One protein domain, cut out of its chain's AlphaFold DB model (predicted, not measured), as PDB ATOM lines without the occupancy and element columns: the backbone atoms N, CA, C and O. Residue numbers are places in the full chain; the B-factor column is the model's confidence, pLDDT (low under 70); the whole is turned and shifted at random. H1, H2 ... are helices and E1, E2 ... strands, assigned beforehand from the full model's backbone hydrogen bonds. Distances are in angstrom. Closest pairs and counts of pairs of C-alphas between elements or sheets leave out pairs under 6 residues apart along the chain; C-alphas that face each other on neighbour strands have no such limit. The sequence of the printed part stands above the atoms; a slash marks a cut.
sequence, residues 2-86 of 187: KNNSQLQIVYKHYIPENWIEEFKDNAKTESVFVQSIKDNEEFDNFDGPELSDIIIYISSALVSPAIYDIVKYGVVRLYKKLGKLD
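What this domain is: This is residues 2 to 86 of the 187 residues of an uncharacterized protein of Flavobacteriales bacterium (UniProt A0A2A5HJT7). A small three-stranded sheet has two helices, H1 and H2, side by side over one face, while its other face is bare of named helices. The helices run lengthwise with the strands, and a long loop, residues 40 to 53, joins the two edge strands. The printed part has 85 residues, with E1, H1, E2, E3 and H2 in that order along the chain; the mixed sheet has the order E2, E1, E3, and the class is mixed, helices and strands. It is compact, with a radius of gyration of the C-alphas of 13.0 A and spans of 38 by 27 by 19 A.

How they stand to each other: The inner strand E1, residues 5 to 12, is parallel to edge strand E2, residues 32 to 39, at 20 degrees; N 35 and O 7 are 2.9 A apart, within hydrogen-bond range. E1 is antiparallel to the other edge strand E3, residues 54 to 59, at 163 degrees, with N 8 and O 57 at 2.8 A. H1, residues 17 to 27, is on the sheet at a height of 9.5 A, over E2 and E1; its closest C-alphas to E2 are those of Lys 24 and Val 34, 5.9 A apart. E1, H1 and E2 form a strand-helix-strand unit, two parallel neighbour strands with a helix between, and its crossover is right-handed. H2, residues 65 to 82, is on the same face at a height of 8.8 A, over E1. With residues 70 to 78 alone H2 touches H1, opposite ways at a shallow tilt of 23 degrees; the closest C-alphas are those of Ala 27 and Ile 70, 5.5 A apart. Together they make two layers, helices on one face of a sheet. In H1 and H2 every O i to N i+4 pair is within hydrogen-bond range.

Where its parts are: E1 is 23.6 A long from C-alpha 5 at (143.885, 192.852, 209.685), E2 22.3 A and E3 16.4 A. H1 measures 15.2 A, and H2 25.6 A, ending at C-alpha 82 at (149.506, 167.948, 216.707).

The domain as a whole: The C-alphas farthest apart, those of Lys 2 and Asp 86, are 41.8 A apart. The printed part has no cut. The link E2 to E3 is long, with 14 residues; the other links are tight. Mean pLDDT of the printed part is 71.7, with values under 70 at residues 2 to 4, 30, 40 to 52, 58 to 66 and 83 to 86.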
ATOM      1  N   LYS A   2     137.850 200.809 207.359       49.97
ATOM      2  CA  LYS A   2     138.522 200.187 208.513       49.97
ATOM      3  C   LYS A   2     139.636 199.292 207.953       49.97
ATOM      4  O   LYS A   2     139.346 198.439 207.119       49.97
ATOM      5  N   ASN A   3     140.885 199.540 208.345       52.62
ATOM      6  CA  ASN A   3     142.003 198.644 208.048       52.62
ATOM      7  C   ASN A   3     141.784 197.368 208.860       52.62
ATOM      8  O   ASN A   3     142.184 197.299 210.019       52.62
ATOM      9  N   ASN A   4     141.078 196.404 208.280       61.91
ATOM     10  CA  ASN A   4     140.912 195.099 208.895       61.91
ATOM     11  C   ASN A   4     142.208 194.316 208.686       61.91
ATOM     12  O   ASN A   4     142.717 194.242 207.567       61.91
ATOM     13  N   SER A   5     142.746 193.758 209.764       72.88
ATOM     14  CA  SER A   5     143.885 192.852 209.685       72.88
ATOM     15  C   SER A   5     143.417 191.528 209.095       72.88
ATOM     16  O   SER A   5     142.332 191.047 209.431       72.88
ATOM     17  N   GLN A   6     144.225 190.937 208.223       77.44
ATOM     18  CA  GLN A   6     143.934 189.638 207.632       77.44
ATOM     19  C   GLN A   6     144.958 188.618 208.123       77.44
ATOM     20  O   GLN A   6     146.167 188.843 208.058       77.44
ATOM     21  N   LEU A   7     144.447 187.503 208.637       79.88
ATOM     22  CA  LEU A   7     145.216 186.330 209.023       79.88
ATOM     23  C   LEU A   7     144.868 185.212 208.041       79.88
ATOM     24  O   LEU A   7     143.696 184.905 207.828       79.88
ATOM     25  N   GLN A   8     145.877 184.621 207.419       84.06
ATOM     26  CA  GLN A   8     145.724 183.514 206.486       84.06
ATOM     27  C   GLN A   8     146.467 182.299 207.030       84.06
ATOM     28  O   GLN A   8     147.635 182.385 207.387       84.06
ATOM     29  N   ILE A   9     145.778 181.165 207.095       82.62
ATOM     30  CA  ILE A   9     146.319 179.901 207.596       82.62
ATOM     31  C   ILE A   9     146.448 178.951 206.415       82.62
ATOM     32  O   ILE A   9     145.449 178.643 205.768       82.62
ATOM     33  N   VAL A  10     147.650 178.466 206.152       84.00
ATOM     34  CA  VAL A  10     147.908 177.409 205.175       84.00
ATOM     35  C   VAL A  10     148.308 176.155 205.943       84.00
ATOM     36  O   VAL A  10     149.107 176.235 206.869       84.00
ATOM     37  N   TYR A  11     147.720 175.008 205.624       83.44
ATOM     38  CA  TYR A  11     147.929 173.776 206.392       83.44
ATOM     39  C   TYR A  11     147.943 172.542 205.494       83.44
ATOM     40  O   TYR A  11     147.253 172.511 204.472       83.44
ATOM     41  N   LYS A  12     148.720 171.526 205.885       79.81
ATOM     42  CA  LYS A  12     148.864 170.276 205.129       79.81
ATOM     43  C   LYS A  12     147.556 169.482 205.052       79.81
ATOM     44  O   LYS A  12     146.759 169.480 205.992       79.81
ATOM     45  N   HIS A  13     147.363 168.755 203.948       79.12
ATOM     46  CA  HIS A  13     146.143 167.988 203.659       79.12
ATOM     47  C   HIS A  13     145.712 167.013 204.767       79.12
ATOM     48  O   HIS A  13     144.513 166.766 204.920       79.12
ATOM     49  N   TYR A  14     146.662 166.455 205.527       78.06
ATOM     50  CA  TYR A  14     146.391 165.497 206.602       78.06
ATOM     51  C   TYR A  14     145.917 166.149 207.908       78.06
ATOM     52  O   TYR A  14     145.415 165.444 208.784       78.06
ATOM     53  N   ILE A  15     146.026 167.474 208.057       81.50
ATOM     54  CA  ILE A  15     145.508 168.171 209.235       81.50
ATOM     55  C   ILE A  15     143.971 168.203 209.173       81.50
ATOM     56  O   ILE A  15     143.402 168.680 208.183       81.50
ATOM     57  N   PRO A  16     143.270 167.729 210.222       84.75
ATOM     58  CA  PRO A  16     141.813 167.739 210.247       84.75
ATOM     59  C   PRO A  16     141.233 169.156 210.125       84.75
ATOM     60  O   PRO A  16     141.554 170.049 210.910       84.75
ATOM     61  N   GLU A  17     140.318 169.359 209.174       85.81
ATOM     62  CA  GLU A  17     139.727 170.678 208.886       85.81
ATOM     63  C   GLU A  17     139.008 171.283 210.096       85.81
ATOM     64  O   GLU A  17     139.077 172.488 210.330       85.81
ATOM     65  N   ASN A  18     138.381 170.447 210.928       87.06
ATOM     66  CA  ASN A  18     137.712 170.899 212.146       87.06
ATOM     67  C   ASN A  18     138.679 171.540 213.159       87.06
ATOM     68  O   ASN A  18     138.247 172.343 213.982       87.06
ATOM     69  N   TRP A  19     139.977 171.215 213.122       86.31
ATOM     70  CA  TRP A  19     140.969 171.884 213.967       86.31
ATOM     71  C   TRP A  19     141.217 173.315 213.505       86.31
ATOM     72  O   TRP A  19     141.344 174.209 214.341       86.31
ATOM     73  N   ILE A  20     141.247 173.517 212.189       86.38
ATOM     74  CA  ILE A  20     141.453 174.821 211.566       86.38
ATOM     75  C   ILE A  20     140.202 175.688 211.699       86.38
ATOM     76  O   ILE A  20     140.323 176.870 212.003       86.38
ATOM     77  N   GLU A  21     139.002 175.121 211.557       86.94
ATOM     78  CA  GLU A  21     137.760 175.862 211.807       86.94
ATOM     79  C   GLU A  21     137.645 176.313 213.270       86.94
ATOM     80  O   GLU A  21     137.362 177.482 213.518       86.94
ATOM     81  N   GLU A  22     137.991 175.462 214.247       83.69
ATOM     82  CA  GLU A  22     138.040 175.885 215.657       83.69
ATOM     83  C   GLU A  22     139.057 177.019 215.877       83.69
ATOM     84  O   GLU A  22     138.785 177.967 216.614       83.69
ATOM     85  N   PHE A  23     140.231 176.958 215.237       83.06
ATOM     86  CA  PHE A  23     141.192 178.062 215.285       83.06
ATOM     87  C   PHE A  23     140.578 179.342 214.711       83.06
ATOM     88  O   PHE A  23     140.668 180.396 215.340       83.06
ATOM     89  N   LYS A  24     139.950 179.266 213.530       83.44
ATOM     90  CA  LYS A  24     139.349 180.421 212.850       83.44
ATOM     91  C   LYS A  24     138.292 181.079 213.715       83.44
ATOM     92  O   LYS A  24     138.312 182.299 213.839       83.44
ATOM     93  N   ASP A  25     137.418 180.293 214.330       83.00
ATOM     94  CA  ASP A  25     136.355 180.808 215.190       83.00
ATOM     95  C   ASP A  25     136.914 181.516 216.426       83.00
ATOM     96  O   ASP A  25     136.446 182.598 216.776       83.00
ATOM     97  N   ASN A  26     137.972 180.971 217.032       76.19
ATOM     98  CA  ASN A  26     138.648 181.608 218.166       76.19
ATOM     99  C   ASN A  26     139.430 182.869 217.767       76.19
ATOM    100  O   ASN A  26     139.584 183.784 218.575       76.19
ATOM    101  N   ALA A  27     139.942 182.919 216.536       74.62
ATOM    102  CA  ALA A  27     140.753 184.022 216.033       74.62
ATOM    103  C   ALA A  27     139.937 185.152 215.389       74.62
ATOM    104  O   ALA A  27     140.441 186.262 215.189       74.62
ATOM    105  N   LYS A  28     138.675 184.888 215.045       72.69
ATOM    106  CA  LYS A  28     137.807 185.838 214.358       72.69
ATOM    107  C   LYS A  28     137.313 186.908 215.323       72.69
ATOM    108  O   LYS A  28     136.640 186.634 216.310       72.69
ATOM    109  N   THR A  29     137.590 188.158 214.980       72.44
ATOM    110  CA  THR A  29     137.073 189.332 215.694       72.44
ATOM    111  C   THR A  29     136.555 190.355 214.685       72.44
ATOM    112  O   THR A  29     136.784 190.221 213.484       72.44
ATOM    113  N   GLU A  30     135.862 191.404 215.138       69.81
ATOM    114  CA  GLU A  30     135.395 192.472 214.234       69.81
ATOM    115  C   GLU A  30     136.538 193.176 213.476       69.81
ATOM    116  O   GLU A  30     136.301 193.793 212.437       69.81
ATOM    117  N   SER A  31     137.766 193.104 213.997       70.25
ATOM    118  CA  SER A  31     138.966 193.738 213.442       70.25
ATOM    119  C   SER A  31     139.903 192.770 212.714       70.25
ATOM    120  O   SER A  31     140.807 193.234 212.015       70.25
ATOM    121  N   VAL A  32     139.697 191.456 212.855       73.75
ATOM    122  CA  VAL A  32     140.563 190.417 212.284       73.75
ATOM    123  C   VAL A  32     139.740 189.459 211.439       73.75
ATOM    124  O   VAL A  32     138.886 188.723 211.937       73.75
ATOM    125  N   PHE A  33     140.037 189.442 210.144       79.06
ATOM    126  CA  PHE A  33     139.462 188.493 209.208       79.06
ATOM    127  C   PHE A  33     140.400 187.303 209.022       79.06
ATOM    128  O   PHE A  33     141.567 187.480 208.677       79.06
ATOM    129  N   VAL A  34     139.880 186.094 209.240       81.75
ATOM    130  CA  VAL A  34     140.660 184.859 209.141       81.75
ATOM    131  C   VAL A  34     140.242 184.069 207.905       81.75
ATOM    132  O   VAL A  34     139.068 183.733 207.740       81.75
ATOM    133  N   GLN A  35     141.211 183.741 207.055       85.19
ATOM    134  CA  GLN A  35     141.063 182.819 205.930       85.19
ATOM    135  C   GLN A  35     141.915 181.573 206.148       85.19
ATOM    136  O   GLN A  35     142.949 181.628 206.811       85.19
ATOM    137  N   SER A  36     141.503 180.456 205.559       85.62
ATOM    138  CA  SER A  36     142.289 179.230 205.555       85.62
ATOM    139  C   SER A  36     142.374 178.630 204.155       85.62
ATOM    140  O   SER A  36     141.443 178.752 203.359       85.62
ATOM    141  N   ILE A  37     143.508 178.004 203.859       85.38
ATOM    142  CA  ILE A  37     143.793 177.299 202.612       85.38
ATOM    143  C   ILE A  37     144.327 175.922 202.994       85.38
ATOM    144  O   ILE A  37     145.344 175.815 203.680       85.38
ATOM    145  N   LYS A  38     143.626 174.876 202.557       83.94
ATOM    146  CA  LYS A  38     144.112 173.503 202.668       83.94
ATOM    147  C   LYS A  38     145.041 173.222 201.498       83.94
ATOM    148  O   LYS A  38     144.621 173.350 200.346       83.94
ATOM    149  N   ASP A  39     146.280 172.872 201.796       80.50
ATOM    150  CA  ASP A  39     147.262 172.485 200.792       80.50
ATOM    151  C   ASP A  39     147.046 171.013 200.418       80.50
ATOM    152  O   ASP A  39     147.330 170.123 201.223       80.50
ATOM    153  N   ASN A  40     146.463 170.777 199.239       68.94
ATOM    154  CA  ASN A  40     145.991 169.459 198.809       68.94
ATOM    155  C   ASN A  40     147.019 168.650 198.003       68.94
ATOM    156  O   ASN A  40     146.832 167.446 197.938       68.94
ATOM    157  N   GLU A  41     148.053 169.269 197.422       54.28
ATOM    158  CA  GLU A  41     149.202 168.625 196.752       54.28
ATOM    159  C   GLU A  41     150.140 169.728 196.192       54.28
ATOM    160  O   GLU A  41     149.677 170.630 195.497       54.28
ATOM    161  N   GLU A  42     151.440 169.650 196.516       52.22
ATOM    162  CA  GLU A  42     152.574 170.374 195.889       52.22
ATOM    163  C   GLU A  42     152.509 171.919 195.765       52.22
ATOM    164  O   GLU A  42     152.840 172.473 194.718       52.22
ATOM    165  N   PHE A  43     152.157 172.666 196.821       46.84
ATOM    166  CA  PHE A  43     152.415 174.119 196.833       46.84
ATOM    167  C   PHE A  43     153.799 174.495 197.396       46.84
ATOM    168  O   PHE A  43     154.133 174.149 198.531       46.84
ATOM    169  N   ASP A  44     154.513 175.351 196.651       53.81
ATOM    170  CA  ASP A  44     155.775 176.062 196.976       53.81
ATOM    171  C   ASP A  44     155.715 176.983 198.223       53.81
ATOM    172  O   ASP A  44     156.540 177.873 198.395       53.81
ATOM    173  N   ASN A  45     154.707 176.864 199.093       56.34
ATOM    174  CA  ASN A  45     154.624 177.694 200.302       56.34
ATOM    175  C   ASN A  45     155.349 177.061 201.497       56.34
ATOM    176  O   ASN A  45     155.738 177.766 202.430       56.34
ATOM    177  N   PHE A  46     155.527 175.737 201.485       63.00
ATOM    178  CA  PHE A  46     156.241 175.001 202.526       63.00
ATOM    179  C   PHE A  46     157.710 174.792 202.133       63.00
ATOM    180  O   PHE A  46     158.124 173.680 201.834       63.00
ATOM    181  N   ASP A  47     158.511 175.858 202.208       57.56
ATOM    182  CA  ASP A  47     159.972 175.809 201.984       57.56
ATOM    183  C   ASP A  47     160.770 175.322 203.215       57.56
ATOM    184  O   ASP A  47     162.003 175.393 203.262       57.56
ATOM    185  N   GLY A  48     160.066 174.938 204.284       53.09
ATOM    186  CA  GLY A  48     160.660 174.368 205.491       53.09
ATOM    187  C   GLY A  48     161.028 172.891 205.302       53.09
ATOM    188  O   GLY A  48     160.750 172.319 204.251       53.09
ATOM    189  N   PRO A  49     161.641 172.231 206.305       51.31
ATOM    190  CA  PRO A  49     161.727 170.769 206.291       51.31
ATOM    191  C   PRO A  49     160.326 170.174 206.057       51.31
ATOM    192  O   PRO A  49     159.339 170.785 206.475       51.31
ATOM    193  N   GLU A  50     160.239 168.998 205.415       50.16
ATOM    194  CA  GLU A  50     158.978 168.303 205.059       50.16
ATOM    195  C   GLU A  50     157.955 168.219 206.213       50.16
ATOM    196  O   GLU A  50     156.759 168.101 205.971       50.16
ATOM    197  N   LEU A  51     158.428 168.365 207.454       53.97
ATOM    198  CA  LEU A  51     157.690 168.390 208.720       53.97
ATOM    199  C   LEU A  51     156.924 169.698 209.011       53.97
ATOM    200  O   LEU A  51     156.354 169.859 210.084       53.97
ATOM    201  N   SER A  52     156.934 170.679 208.108       63.66
ATOM    202  CA  SER A  52     156.194 171.929 208.321       63.66
ATOM    203  C   SER A  52     154.688 171.689 208.130       63.66
ATOM    204  O   SER A  52     154.198 171.644 207.003       63.66
ATOM    205  N   ASP A  53     153.951 171.545 209.235       72.69
ATOM    206  CA  ASP A  53     152.529 171.162 209.230       72.69
ATOM    207  C   ASP A  53     151.565 172.325 208.925       72.69
ATOM    208  O   ASP A  53     150.520 172.144 208.283       72.69
ATOM    209  N   ILE A  54     151.880 173.527 209.428       75.88
ATOM    210  CA  ILE A  54     151.005 174.711 209.401       75.88
ATOM    211  C   ILE A  54     151.845 175.980 209.211       75.88
ATOM    212  O   ILE A  54     152.830 176.195 209.913       75.88
ATOM    213  N   ILE A  55     151.410 176.862 208.310       74.75
ATOM    214  CA  ILE A  55     151.952 178.209 208.107       74.75
ATOM    215  C   ILE A  55     150.856 179.234 208.397       74.75
ATOM    216  O   ILE A  55     149.724 179.113 207.927       74.75
ATOM    217  N   ILE A  56     151.195 180.276 209.152       73.56
ATOM    218  CA  ILE A  56     150.284 181.379 209.461       73.56
ATOM    219  C   ILE A  56     150.873 182.672 208.898       73.56
ATOM    220  O   ILE A  56     151.870 183.185 209.400       73.56
ATOM    221  N   TYR A  57     150.228 183.221 207.873       74.50
ATOM    222  CA  TYR A  57     150.531 184.533 207.316       74.50
ATOM    223  C   TYR A  57     149.692 185.601 208.015       74.50
ATOM    224  O   TYR A  57     148.470 185.486 208.137       74.50
ATOM    225  N   ILE A  58     150.341 186.680 208.446       69.44
ATOM    226  CA  ILE A  58     149.678 187.822 209.077       69.44
ATOM    227  C   ILE A  58     149.931 189.047 208.201       69.44
ATOM    228  O   ILE A  58     151.025 189.603 208.201       69.44
ATOM    229  N   SER A  59     148.913 189.498 207.469       64.88
ATOM    230  CA  SER A  59     148.965 190.759 206.728       64.88
ATOM    231  C   SER A  59     148.201 191.831 207.505       64.88
ATOM    232  O   SER A  59     146.968 191.832 207.557       64.88
ATOM    233  N   SER A  60     148.930 192.751 208.140       59.72
ATOM    234  CA  SER A  60     148.340 193.893 208.841       59.72
ATOM    235  C   SER A  60     149.207 195.143 208.720       59.72
ATOM    236  O   SER A  60     150.426 195.065 208.817       59.72
ATOM    237  N   ALA A  61     148.569 196.311 208.590       53.84
ATOM    238  CA  ALA A  61     149.242 197.611 208.683       53.84
ATOM    239  C   ALA A  61     149.645 197.975 210.129       53.84
ATOM    240  O   ALA A  61     150.500 198.830 210.334       53.84
ATOM    241  N   LEU A  62     149.029 197.333 211.130       50.31
ATOM    242  CA  LEU A  62     149.295 197.488 212.563       50.31
ATOM    243  C   LEU A  62     149.070 196.122 213.219       50.31
ATOM    244  O   LEU A  62     147.927 195.672 213.337       50.31
ATOM    245  N   VAL A  63     150.132 195.418 213.611       58.22
ATOM    246  CA  VAL A  63     149.966 194.192 214.402       58.22
ATOM    247  C   VAL A  63     149.590 194.620 215.820       58.22
ATOM    248  O   VAL A  63     150.443 195.015 216.611       58.22
ATOM    249  N   SER A  64     148.289 194.665 216.114       64.06
ATOM    250  CA  SER A  64     147.806 195.033 217.446       64.06
ATOM    251  C   SER A  64     148.145 193.927 218.458       64.06
ATOM    252  O   SER A  64     148.206 192.758 218.068       64.06
ATOM    253  N   PRO A  65     148.333 194.243 219.755       67.06
ATOM    254  CA  PRO A  65     148.553 193.236 220.801       67.06
ATOM    255  C   PRO A  65     147.541 192.081 220.763       67.06
ATOM    256  O   PRO A  65     147.925 190.926 220.894       67.06
ATOM    257  N   ALA A  66     146.278 192.383 220.443       67.06
ATOM    258  CA  ALA A  66     145.213 191.393 220.313       67.06
ATOM    259  C   ALA A  66     145.478 190.335 219.223       67.06
ATOM    260  O   ALA A  66     145.111 189.178 219.402       67.06
ATOM    261  N   ILE A  67     146.135 190.696 218.112       70.44
ATOM    262  CA  ILE A  67     146.500 189.732 217.060       70.44
ATOM    263  C   ILE A  67     147.532 188.742 217.590       70.44
ATOM    264  O   ILE A  67     147.422 187.548 217.331       70.44
ATOM    265  N   TYR A  68     148.505 189.218 218.365       71.56
ATOM    266  CA  TYR A  68     149.506 188.340 218.957       71.56
ATOM    267  C   TYR A  68     148.904 187.386 219.985       71.56
ATOM    268  O   TYR A  68     149.289 186.223 220.008       71.56
ATOM    269  N   ASP A  69     147.955 187.842 220.800       71.38
ATOM    270  CA  ASP A  69     147.310 186.988 221.803       71.38
ATOM    271  C   ASP A  69     146.435 185.911 221.140       71.38
ATOM    272  O   ASP A  69     146.445 184.750 221.551       71.38
ATOM    273  N   ILE A  70     145.745 186.271 220.052       71.38
ATOM    274  CA  ILE A  70     144.989 185.336 219.209       71.38
ATOM    275  C   ILE A  70     145.917 184.293 218.573       71.38
ATOM    276  O   ILE A  70     145.626 183.095 218.614       71.38
ATOM    277  N   VAL A  71     147.049 184.728 218.011       73.69
ATOM    278  CA  VAL A  71     148.047 183.833 217.408       73.69
ATOM    279  C   VAL A  71     148.670 182.931 218.471       73.69
ATOM    280  O   VAL A  71     148.741 181.727 218.247       73.69
ATOM    281  N   LYS A  72     149.031 183.466 219.649       77.88
ATOM    282  CA  LYS A  72     149.533 182.693 220.799       77.88
ATOM    283  C   LYS A  72     148.576 181.559 221.130       77.88
ATOM    284  O   LYS A  72     148.957 180.391 221.112       77.88
ATOM    285  N   TYR A  73     147.321 181.913 221.397       76.44
ATOM    286  CA  TYR A  73     146.293 180.958 221.779       76.44
ATOM    287  C   TYR A  73     146.097 179.877 220.716       76.44
ATOM    288  O   TYR A  73     146.038 178.685 221.021       76.44
ATOM    289  N   GLY A  74     146.014 180.303 219.459       75.19
ATOM    290  CA  GLY A  74     145.792 179.420 218.335       75.19
ATOM    291  C   GLY A  74     146.957 178.458 218.081       75.19
ATOM    292  O   GLY A  74     146.718 177.266 217.898       75.19
ATOM    293  N   VAL A  75     148.203 178.941 218.131       76.38
ATOM    294  CA  VAL A  75     149.417 178.121 217.973       76.38
ATOM    295  C   VAL A  75     149.524 177.095 219.097       76.38
ATOM    296  O   VAL A  75     149.684 175.910 218.817       76.38
ATOM    297  N   VAL A  76     149.340 177.512 220.356       78.69
ATOM    298  CA  VAL A  76     149.358 176.603 221.514       78.69
ATOM    299  C   VAL A  76     148.294 175.513 221.366       78.69
ATOM    300  O   VAL A  76     148.581 174.329 221.543       78.69
ATOM    301  N   ARG A  77     147.057 175.878 221.005       78.88
ATOM    302  CA  ARG A  77     145.975 174.903 220.801       78.88
ATOM    303  C   ARG A  77     146.252 173.938 219.657       78.88
ATOM    304  O   ARG A  77     146.000 172.744 219.819       78.88
ATOM    305  N   LEU A  78     146.705 174.442 218.509       79.06
ATOM    306  CA  LEU A  78     147.031 173.609 217.351       79.06
ATOM    307  C   LEU A  78     148.148 172.633 217.702       79.06
ATOM    308  O   LEU A  78     148.001 171.439 217.457       79.06
ATOM    309  N   TYR A  79     149.189 173.107 218.382       75.88
ATOM    310  CA  TYR A  79     150.280 172.258 218.824       75.88
ATOM    311  C   TYR A  79     149.814 171.141 219.766       75.88
ATOM    312  O   TYR A  79     150.107 169.975 219.527       75.88
ATOM    313  N   LYS A  80     149.008 171.453 220.792       75.88
ATOM    314  CA  LYS A  80     148.457 170.436 221.714       75.88
ATOM    315  C   LYS A  80     147.645 169.348 221.001       75.88
ATOM    316  O   LYS A  80     147.441 168.267 221.554       75.88
ATOM    317  N   LYS A  81     147.120 169.633 219.807       76.38
ATOM    318  CA  LYS A  81     146.444 168.646 218.959       76.38
ATOM    319  C   LYS A  81     147.435 167.878 218.081       76.38
ATOM    320  O   LYS A  81     147.312 166.661 218.005       76.38
ATOM    321  N   LEU A  82     148.423 168.557 217.494       73.06
ATOM    322  CA  LEU A  82     149.506 167.948 216.707       73.06
ATOM    323  C   LEU A  82     150.343 166.967 217.537       73.06
ATOM    324  O   LEU A  82     150.524 165.830 217.123       73.06
ATOM    325  N   GLY A  83     150.739 167.334 218.758       66.44
ATOM    326  CA  GLY A  83     151.499 166.455 219.658       66.44
ATOM    327  C   GLY A  83     150.753 165.187 220.097       66.44
ATOM    328  O   GLY A  83     151.357 164.289 220.666       66.44
ATOM    329  N   LYS A  84     149.442 165.078 219.834       64.31
ATOM    330  CA  LYS A  84     148.677 163.832 220.035       64.31
ATOM    331  C   LYS A  84     148.736 162.890 218.833       64.31
ATOM    332  O   LYS A  84     148.308 161.745 218.959       64.31
ATOM    333  N   LEU A  85     149.185 163.381 217.678       63.84
ATOM    334  CA  LEU A  85     149.381 162.582 216.470       63.84
ATOM    335  C   LEU A  85     150.741 161.883 216.481       63.84
ATOM    336  O   LEU A  85     150.833 160.769 215.976       63.84
ATOM    337  N   ASP A  86     151.759 162.503 217.083       59.25
ATOM    338  CA  ASP A  86     153.130 162.000 217.071       59.25
ATOM    339  C   ASP A  86     153.522 161.374 218.424       59.25
ATOM    340  O   ASP A  86     153.838 162.068 219.390       59.25
TER     341      ASP A  86